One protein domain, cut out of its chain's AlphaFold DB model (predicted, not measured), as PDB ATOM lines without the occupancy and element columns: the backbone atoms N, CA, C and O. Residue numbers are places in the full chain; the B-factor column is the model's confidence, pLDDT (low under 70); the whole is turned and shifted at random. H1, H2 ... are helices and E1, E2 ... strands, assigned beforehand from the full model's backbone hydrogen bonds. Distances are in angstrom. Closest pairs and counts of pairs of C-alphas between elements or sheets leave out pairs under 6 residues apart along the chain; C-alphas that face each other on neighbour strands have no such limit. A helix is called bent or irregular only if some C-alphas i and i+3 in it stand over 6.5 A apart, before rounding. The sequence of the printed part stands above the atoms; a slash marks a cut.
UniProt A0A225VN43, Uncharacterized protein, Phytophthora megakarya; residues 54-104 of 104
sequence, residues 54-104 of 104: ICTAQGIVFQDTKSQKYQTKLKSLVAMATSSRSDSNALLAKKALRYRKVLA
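What this domain is: This is residues 54 to 104 of the 104 residues of an uncharacterized protein of Phytophthora megakarya (UniProt A0A225VN43). A small two-stranded hairpin, E1 and E2, sits at one end of an open arch whose span is made by two helices, H1 and then H2, strung one after the other along the chain without packing on each other. There is no core: the hairpin, H1 and H2 follow each other as separate pieces joined by tight links, and residues 64 to 104, which include both helices, stand free. The printed part has 51 residues, with two named strands and two named helices in the order E1, E2, H1, H2; the sheet, of order E1 - E2, is antiparallel, and the class is mostly helix. The whole is extended, with a radius of gyration of the C-alphas of 18.9 A, and spans 53 by 25 by 15 A.

Where its parts are: Strand E1 is residues 54 to 56, and its first C-alpha, that of Ile 54, is at (-18.771, 40.707, -39.942). Strand E2 is residues 59 to 62, Gly 59 to Phe 62. Helix H1, the longest by residues, is residues 67 to 83 and measures 24.0 A from first to last C-alpha, beginning at (-22.857, 49.495, -31.488) with Ser 67. Helix H2 is residues 87 to 102, 23.5 A long from first to last C-alpha, and ends at C-alpha 102 at (6.332, 31.622, 2.373).

How they stand to each other: E1 and E2 form a hairpin, antiparallel with 151 degrees between their directions. The C-alphas of Cys 55 and Ile 60 face each other at 4.6 A. N 56 and O 59 are 2.8 A apart and N 61 and O 54 are 2.8 A apart, both within hydrogen-bond range. From E2 a tight link of four residues leads to H1. H1 is apart from E1. From H1 a tight link of three residues leads to H2, yet H1 and H2 are apart, with no C-alpha of the one within 8 A of the other. H2 is also apart from both E1 and E2. In H2 every O i to N i+4 pair is within hydrogen-bond range, and in H1 12 of 13 are; neither helix is bent.

The domain as a whole: The two C-alphas farthest apart are those of Thr 65 and Val 102, at 53.5 A, and the first and last printed C-alphas, of Ile 54 and Ala 104, are 48.5 A apart. Residues 55 to 61 stand free too, of which 59 to 61 belong to E2. The printed part has no cut and ends at Ala 104, the chain's last residue. No link is long. The mean pLDDT of the printed part is 76.2, and 17 residues are under 70: 54 to 55, 61 to 67, 84 to 87 and 101 to 104.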
ATOM      1  N   ILE A  54     -19.767  40.938 -38.897       66.31
ATOM      2  CA  ILE A  54     -18.771  40.707 -39.942       66.31
ATOM      3  C   ILE A  54     -17.473  40.293 -39.254       66.31
ATOM      4  O   ILE A  54     -16.890  41.070 -38.501       66.31
ATOM      5  N   CYS A  55     -16.999  39.077 -39.512       61.41
ATOM      6  CA  CYS A  55     -15.664  38.659 -39.091       61.41
ATOM      7  C   CYS A  55     -14.630  39.235 -40.064       61.41
ATOM      8  O   CYS A  55     -14.491  38.761 -41.190       61.41
ATOM      9  N   THR A  56     -13.914  40.267 -39.632       74.88
ATOM     10  CA  THR A  56     -12.746  40.812 -40.334       74.88
ATOM     11  C   THR A  56     -11.471  40.144 -39.816       74.88
ATOM     12  O   THR A  56     -11.461  39.588 -38.717       74.88
ATOM     13  N   ALA A  57     -10.367  40.222 -40.564       77.75
ATOM     14  CA  ALA A  57      -9.065  39.733 -40.092       77.75
ATOM     15  C   ALA A  57      -8.585  40.451 -38.808       77.75
ATOM     16  O   ALA A  57      -7.714  39.950 -38.103       77.75
ATOM     17  N   GLN A  58      -9.177  41.608 -38.494       73.81
ATOM     18  CA  GLN A  58      -8.945  42.415 -37.298       73.81
ATOM     19  C   GLN A  58      -9.929  42.107 -36.152       73.81
ATOM     20  O   GLN A  58      -9.805  42.687 -35.075       73.81
ATOM     21  N   GLY A  59     -10.897  41.207 -36.361       75.75
ATOM     22  CA  GLY A  59     -11.889  40.804 -35.362       75.75
ATOM     23  C   GLY A  59     -13.343  40.959 -35.817       75.75
ATOM     24  O   GLY A  59     -13.641  41.184 -36.990       75.75
ATOM     25  N   ILE A  60     -14.269  40.809 -34.868       70.31
ATOM     26  CA  ILE A  60     -15.719  40.874 -35.101       70.31
ATOM     27  C   ILE A  60     -16.171  42.341 -35.141       70.31
ATOM     28  O   ILE A  60     -15.983  43.076 -34.172       70.31
ATOM     29  N   VAL A  61     -16.790  42.758 -36.247       65.69
ATOM     30  CA  VAL A  61     -17.365  44.096 -36.434       65.69
ATOM     31  C   VAL A  61     -18.888  43.999 -36.409       65.69
ATOM     32  O   VAL A  61     -19.494  43.304 -37.226       65.69
ATOM     33  N   PHE A  62     -19.504  44.706 -35.465       66.06
ATOM     34  CA  PHE A  62     -20.957  44.804 -35.335       66.06
ATOM     35  C   PHE A  62     -21.494  45.885 -36.275       66.06
ATOM     36  O   PHE A  62     -21.028  47.024 -36.228       66.06
ATOM     37  N   GLN A  63     -22.480  45.541 -37.108       65.56
ATOM     38  CA  GLN A  63     -23.069  46.466 -38.086       65.56
ATOM     39  C   GLN A  63     -24.294  47.239 -37.552       65.56
ATOM     40  O   GLN A  63     -24.883  48.036 -38.276       65.56
ATOM     41  N   ASP A  64     -24.690  47.024 -36.293       69.62
ATOM     42  CA  ASP A  64     -25.877  47.649 -35.696       69.62
ATOM     43  C   ASP A  64     -25.604  49.102 -35.256       69.62
ATOM     44  O   ASP A  64     -24.584  49.413 -34.640       69.62
ATOM     45  N   THR A  65     -26.573  49.990 -35.480       66.38
ATOM     46  CA  THR A  65     -26.679  51.334 -34.881       66.38
ATOM     47  C   THR A  65     -26.520  51.345 -33.353       66.38
ATOM     48  O   THR A  65     -26.018  52.315 -32.779       66.38
ATOM     49  N   LYS A  66     -26.873  50.249 -32.661       68.38
ATOM     50  CA  LYS A  66     -26.660  50.104 -31.210       68.38
ATOM     51  C   LYS A  66     -25.187  50.002 -30.823       68.38
ATOM     52  O   LYS A  66     -24.847  50.382 -29.700       68.38
ATOM     53  N   SER A  67     -24.308  49.565 -31.729       67.25
ATOM     54  CA  SER A  67     -22.857  49.495 -31.488       67.25
ATOM     55  C   SER A  67     -22.282  50.854 -31.077       67.25
ATOM     56  O   SER A  67     -21.402  50.916 -30.217       67.25
ATOM     57  N   GLN A  68     -22.848  51.957 -31.583       71.38
ATOM     58  CA  GLN A  68     -22.454  53.314 -31.214       71.38
ATOM     59  C   GLN A  68     -22.674  53.592 -29.718       71.38
ATOM     60  O   GLN A  68     -21.814  54.189 -29.068       71.38
ATOM     61  N   LYS A  69     -23.779  53.105 -29.133       74.31
ATOM     62  CA  LYS A  69     -24.043  53.243 -27.688       74.31
ATOM     63  C   LYS A  69     -23.017  52.473 -26.855       74.31
ATOM     64  O   LYS A  69     -22.607  52.943 -25.793       74.31
ATOM     65  N   TYR A  70     -22.586  51.306 -27.332       79.12
ATOM     66  CA  TYR A  70     -21.558  50.504 -26.665       79.12
ATOM     67  C   TYR A  70     -20.162  51.103 -26.820       79.12
ATOM     68  O   TYR A  70     -19.386  51.060 -25.869       79.12
ATOM     69  N   GLN A  71     -19.862  51.742 -27.952       82.75
ATOM     70  CA  GLN A  71     -18.581  52.414 -28.159       82.75
ATOM     71  C   GLN A  71     -18.326  53.526 -27.139       82.75
ATOM     72  O   GLN A  71     -17.219  53.609 -26.611       82.75
ATOM     73  N   THR A  72     -19.320  54.355 -26.811       84.94
ATOM     74  CA  THR A  72     -19.144  55.412 -25.796       84.94
ATOM     75  C   THR A  72     -18.868  54.823 -24.411       84.94
ATOM     76  O   THR A  72     -17.969  55.288 -23.711       84.94
ATOM     77  N   LYS A  73     -19.581  53.750 -24.033       87.50
ATOM     78  CA  LYS A  73     -19.320  53.018 -22.782       87.50
ATOM     79  C   LYS A  73     -17.918  52.406 -22.766       87.50
ATOM     80  O   LYS A  73     -17.227  52.501 -21.758       87.50
ATOM     81  N   LEU A  74     -17.487  51.829 -23.886       87.44
ATOM     82  CA  LEU A  74     -16.171  51.212 -24.024       87.44
ATOM     83  C   LEU A  74     -15.048  52.252 -23.938       87.44
ATOM     84  O   LEU A  74     -14.090  52.054 -23.198       87.44
ATOM     85  N   LYS A  75     -15.197  53.397 -24.614       90.31
ATOM     86  CA  LYS A  75     -14.253  54.522 -24.515       90.31
ATOM     87  C   LYS A  75     -14.152  55.056 -23.086       90.31
ATOM     88  O   LYS A  75     -13.045  55.283 -22.612       90.31
ATOM     89  N   SER A  76     -15.282  55.198 -22.390       88.81
ATOM     90  CA  SER A  76     -15.310  55.606 -20.979       88.81
ATOM     91  C   SER A  76     -14.571  54.608 -20.079       88.81
ATOM     92  O   SER A  76     -13.728  55.002 -19.275       88.81
ATOM     93  N   LEU A  77     -14.800  53.306 -20.277       87.19
ATOM     94  CA  LEU A  77     -14.120  52.257 -19.517       87.19
ATOM     95  C   LEU A  77     -12.603  52.271 -19.740       87.19
ATOM     96  O   LEU A  77     -11.842  52.172 -18.782       87.19
ATOM     97  N   VAL A  78     -12.162  52.417 -20.992       89.94
ATOM     98  CA  VAL A  78     -10.734  52.512 -21.325       89.94
ATOM     99  C   VAL A  78     -10.115  53.757 -20.690       89.94
ATOM    100  O   VAL A  78      -9.044  53.662 -20.090       89.94
ATOM    101  N   ALA A  79     -10.791  54.907 -20.750       90.00
ATOM    102  CA  ALA A  79     -10.328  56.127 -20.090       90.00
ATOM    103  C   ALA A  79     -10.188  55.927 -18.572       90.00
ATOM    104  O   ALA A  79      -9.136  56.228 -18.020       90.00
ATOM    105  N   MET A  80     -11.182  55.323 -17.913       85.44
ATOM    106  CA  MET A  80     -11.122  55.012 -16.479       85.44
ATOM    107  C   MET A  80     -10.002  54.031 -16.123       85.44
ATOM    108  O   MET A  80      -9.317  54.209 -15.119       85.44
ATOM    109  N   ALA A  81      -9.817  52.977 -16.917       80.12
ATOM    110  CA  ALA A  81      -8.787  51.973 -16.671       80.12
ATOM    111  C   ALA A  81      -7.376  52.547 -16.859       80.12
ATOM    112  O   ALA A  81      -6.465  52.197 -16.114       80.12
ATOM    113  N   THR A  82      -7.202  53.451 -17.823       80.31
ATOM    114  CA  THR A  82      -5.914  54.111 -18.081       80.31
ATOM    115  C   THR A  82      -5.629  55.252 -17.106       80.31
ATOM    116  O   THR A  82      -4.468  55.469 -16.759       80.31
ATOM    117  N   SER A  83      -6.657  55.939 -16.600       72.62
ATOM    118  CA  SER A  83      -6.513  56.942 -15.536       72.62
ATOM    119  C   SER A  83      -6.382  56.320 -14.143       72.62
ATOM    120  O   SER A  83      -5.857  56.955 -13.231       72.62
ATOM    121  N   SER A  84      -6.842  55.078 -13.959       65.56
ATOM    122  CA  SER A  84      -6.706  54.319 -12.713       65.56
ATOM    123  C   SER A  84      -5.305  53.723 -12.598       65.56
ATOM    124  O   SER A  84      -5.079  52.513 -12.664       65.56
ATOM    125  N   ARG A  85      -4.323  54.599 -12.392       65.88
ATOM    126  CA  ARG A  85      -2.992  54.207 -11.934       65.88
ATOM    127  C   ARG A  85      -3.052  53.985 -10.424       65.88
ATOM    128  O   ARG A  85      -2.644  54.819  -9.625       65.88
ATOM    129  N   SER A  86      -3.660  52.868 -10.038       65.31
ATOM    130  CA  SER A  86      -3.785  52.486  -8.636       65.31
ATOM    131  C   SER A  86      -2.489  51.821  -8.167       65.31
ATOM    132  O   SER A  86      -2.313  50.605  -8.282       65.31
ATOM    133  N   ASP A  87      -1.567  52.628  -7.633       66.00
ATOM    134  CA  ASP A  87      -0.322  52.147  -7.016       66.00
ATOM    135  C   ASP A  87      -0.608  51.130  -5.888       66.00
ATOM    136  O   ASP A  87       0.183  50.215  -5.637       66.00
ATOM    137  N   SER A  88      -1.785  51.215  -5.253       71.44
ATOM    138  CA  SER A  88      -2.226  50.277  -4.216       71.44
ATOM    139  C   SER A  88      -2.506  48.868  -4.754       71.44
ATOM    140  O   SER A  88      -2.102  47.899  -4.110       71.44
ATOM    141  N   ASN A  89      -3.084  48.711  -5.953       77.81
ATOM    142  CA  ASN A  89      -3.271  47.389  -6.574       77.81
ATOM    143  C   ASN A  89      -1.928  46.708  -6.878       77.81
ATOM    144  O   ASN A  89      -1.769  45.507  -6.647       77.81
ATOM    145  N   ALA A  90      -0.934  47.475  -7.335       80.56
ATOM    146  CA  ALA A  90       0.412  46.956  -7.577       80.56
ATOM    147  C   ALA A  90       1.099  46.509  -6.272       80.56
ATOM    148  O   ALA A  90       1.756  45.463  -6.230       80.56
ATOM    149  N   LEU A  91       0.919  47.269  -5.188       83.88
ATOM    150  CA  LEU A  91       1.428  46.922  -3.857       83.88
ATOM    151  C   LEU A  91       0.754  45.666  -3.290       83.88
ATOM    152  O   LEU A  91       1.448  44.797  -2.756       83.88
ATOM    153  N   LEU A  92      -0.566  45.528  -3.451       86.94
ATOM    154  CA  LEU A  92      -1.316  44.333  -3.054       86.94
ATOM    155  C   LEU A  92      -0.847  43.091  -3.823       86.94
ATOM    156  O   LEU A  92      -0.577  42.060  -3.204       86.94
ATOM    157  N   ALA A  93      -0.653  43.199  -5.141       86.00
ATOM    158  CA  ALA A  93      -0.126  42.109  -5.962       86.00
ATOM    159  C   ALA A  93       1.293  41.691  -5.527       86.00
ATOM    160  O   ALA A  93       1.566  40.504  -5.328       86.00
ATOM    161  N   LYS A  94       2.190  42.663  -5.288       86.69
ATOM    162  CA  LYS A  94       3.532  42.400  -4.730       86.69
ATOM    163  C   LYS A  94       3.461  41.712  -3.370       86.69
ATOM    164  O   LYS A  94       4.232  40.787  -3.112       86.69
ATOM    165  N   LYS A  95       2.557  42.161  -2.497       89.06
ATOM    166  CA  LYS A  95       2.348  41.567  -1.175       89.06
ATOM    167  C   LYS A  95       1.910  40.105  -1.319       89.06
ATOM    168  O   LYS A  95       2.578  39.237  -0.765       89.06
ATOM    169  N   ALA A  96       0.891  39.820  -2.129       90.81
ATOM    170  CA  ALA A  96       0.383  38.465  -2.366       90.81
ATOM    171  C   ALA A  96       1.465  37.495  -2.884       90.81
ATOM    172  O   ALA A  96       1.576  36.370  -2.397       90.81
ATOM    173  N   LEU A  97       2.328  37.945  -3.804       84.44
ATOM    174  CA  LEU A  97       3.447  37.136  -4.302       84.44
ATOM    175  C   LEU A  97       4.454  36.761  -3.212       84.44
ATOM    176  O   LEU A  97       4.993  35.654  -3.247       84.44
ATOM    177  N   ARG A  98       4.708  37.659  -2.251       85.88
ATOM    178  CA  ARG A  98       5.586  37.347  -1.116       85.88
ATOM    179  C   ARG A  98       4.977  36.279  -0.217       85.88
ATOM    180  O   ARG A  98       5.677  35.332   0.111       85.88
ATOM    181  N   TYR A  99       3.685  36.365   0.095       83.81
ATOM    182  CA  TYR A  99       3.021  35.347   0.919       83.81
ATOM    183  C   TYR A  99       2.921  33.982   0.227       83.81
ATOM    184  O   TYR A  99       3.058  32.962   0.894       83.81
ATOM    185  N   ARG A 100       2.795  33.938  -1.107       75.00
ATOM    186  CA  ARG A 100       2.828  32.672  -1.863       75.00
ATOM    187  C   ARG A 100       4.159  31.926  -1.725       75.00
ATOM    188  O   ARG A 100       4.161  30.706  -1.731       75.00
ATOM    189  N   LYS A 101       5.281  32.644  -1.615       68.00
ATOM    190  CA  LYS A 101       6.615  32.034  -1.455       68.00
ATOM    191  C   LYS A 101       6.905  31.542  -0.035       68.00
ATOM    192  O   LYS A 101       7.867  30.816   0.141       68.00
ATOM    193  N   VAL A 102       6.133  31.983   0.957       61.53
ATOM    194  CA  VAL A 102       6.332  31.622   2.373       61.53
ATOM    195  C   VAL A 102       5.512  30.386   2.762       61.53
ATOM    196  O   VAL A 102       5.823  29.735   3.749       61.53
ATOM    197  N   LEU A 103       4.481  30.051   1.981       59.84
ATOM    198  CA  LEU A 103       3.618  28.880   2.185       59.84
ATOM    199  C   LEU A 103       3.954  27.706   1.245       59.84
ATOM    200  O   LEU A 103       3.144  26.789   1.122       59.84
ATOM    201  N   ALA A 104       5.097  27.757   0.555       52.75
ATOM    202  CA  ALA A 104       5.571  26.730  -0.372       52.75
ATOM    203  C   ALA A 104       6.895  26.135   0.113       52.75
ATOM    204  O   ALA A 104       7.712  26.920   0.645       52.75
TER     205      ALA A 104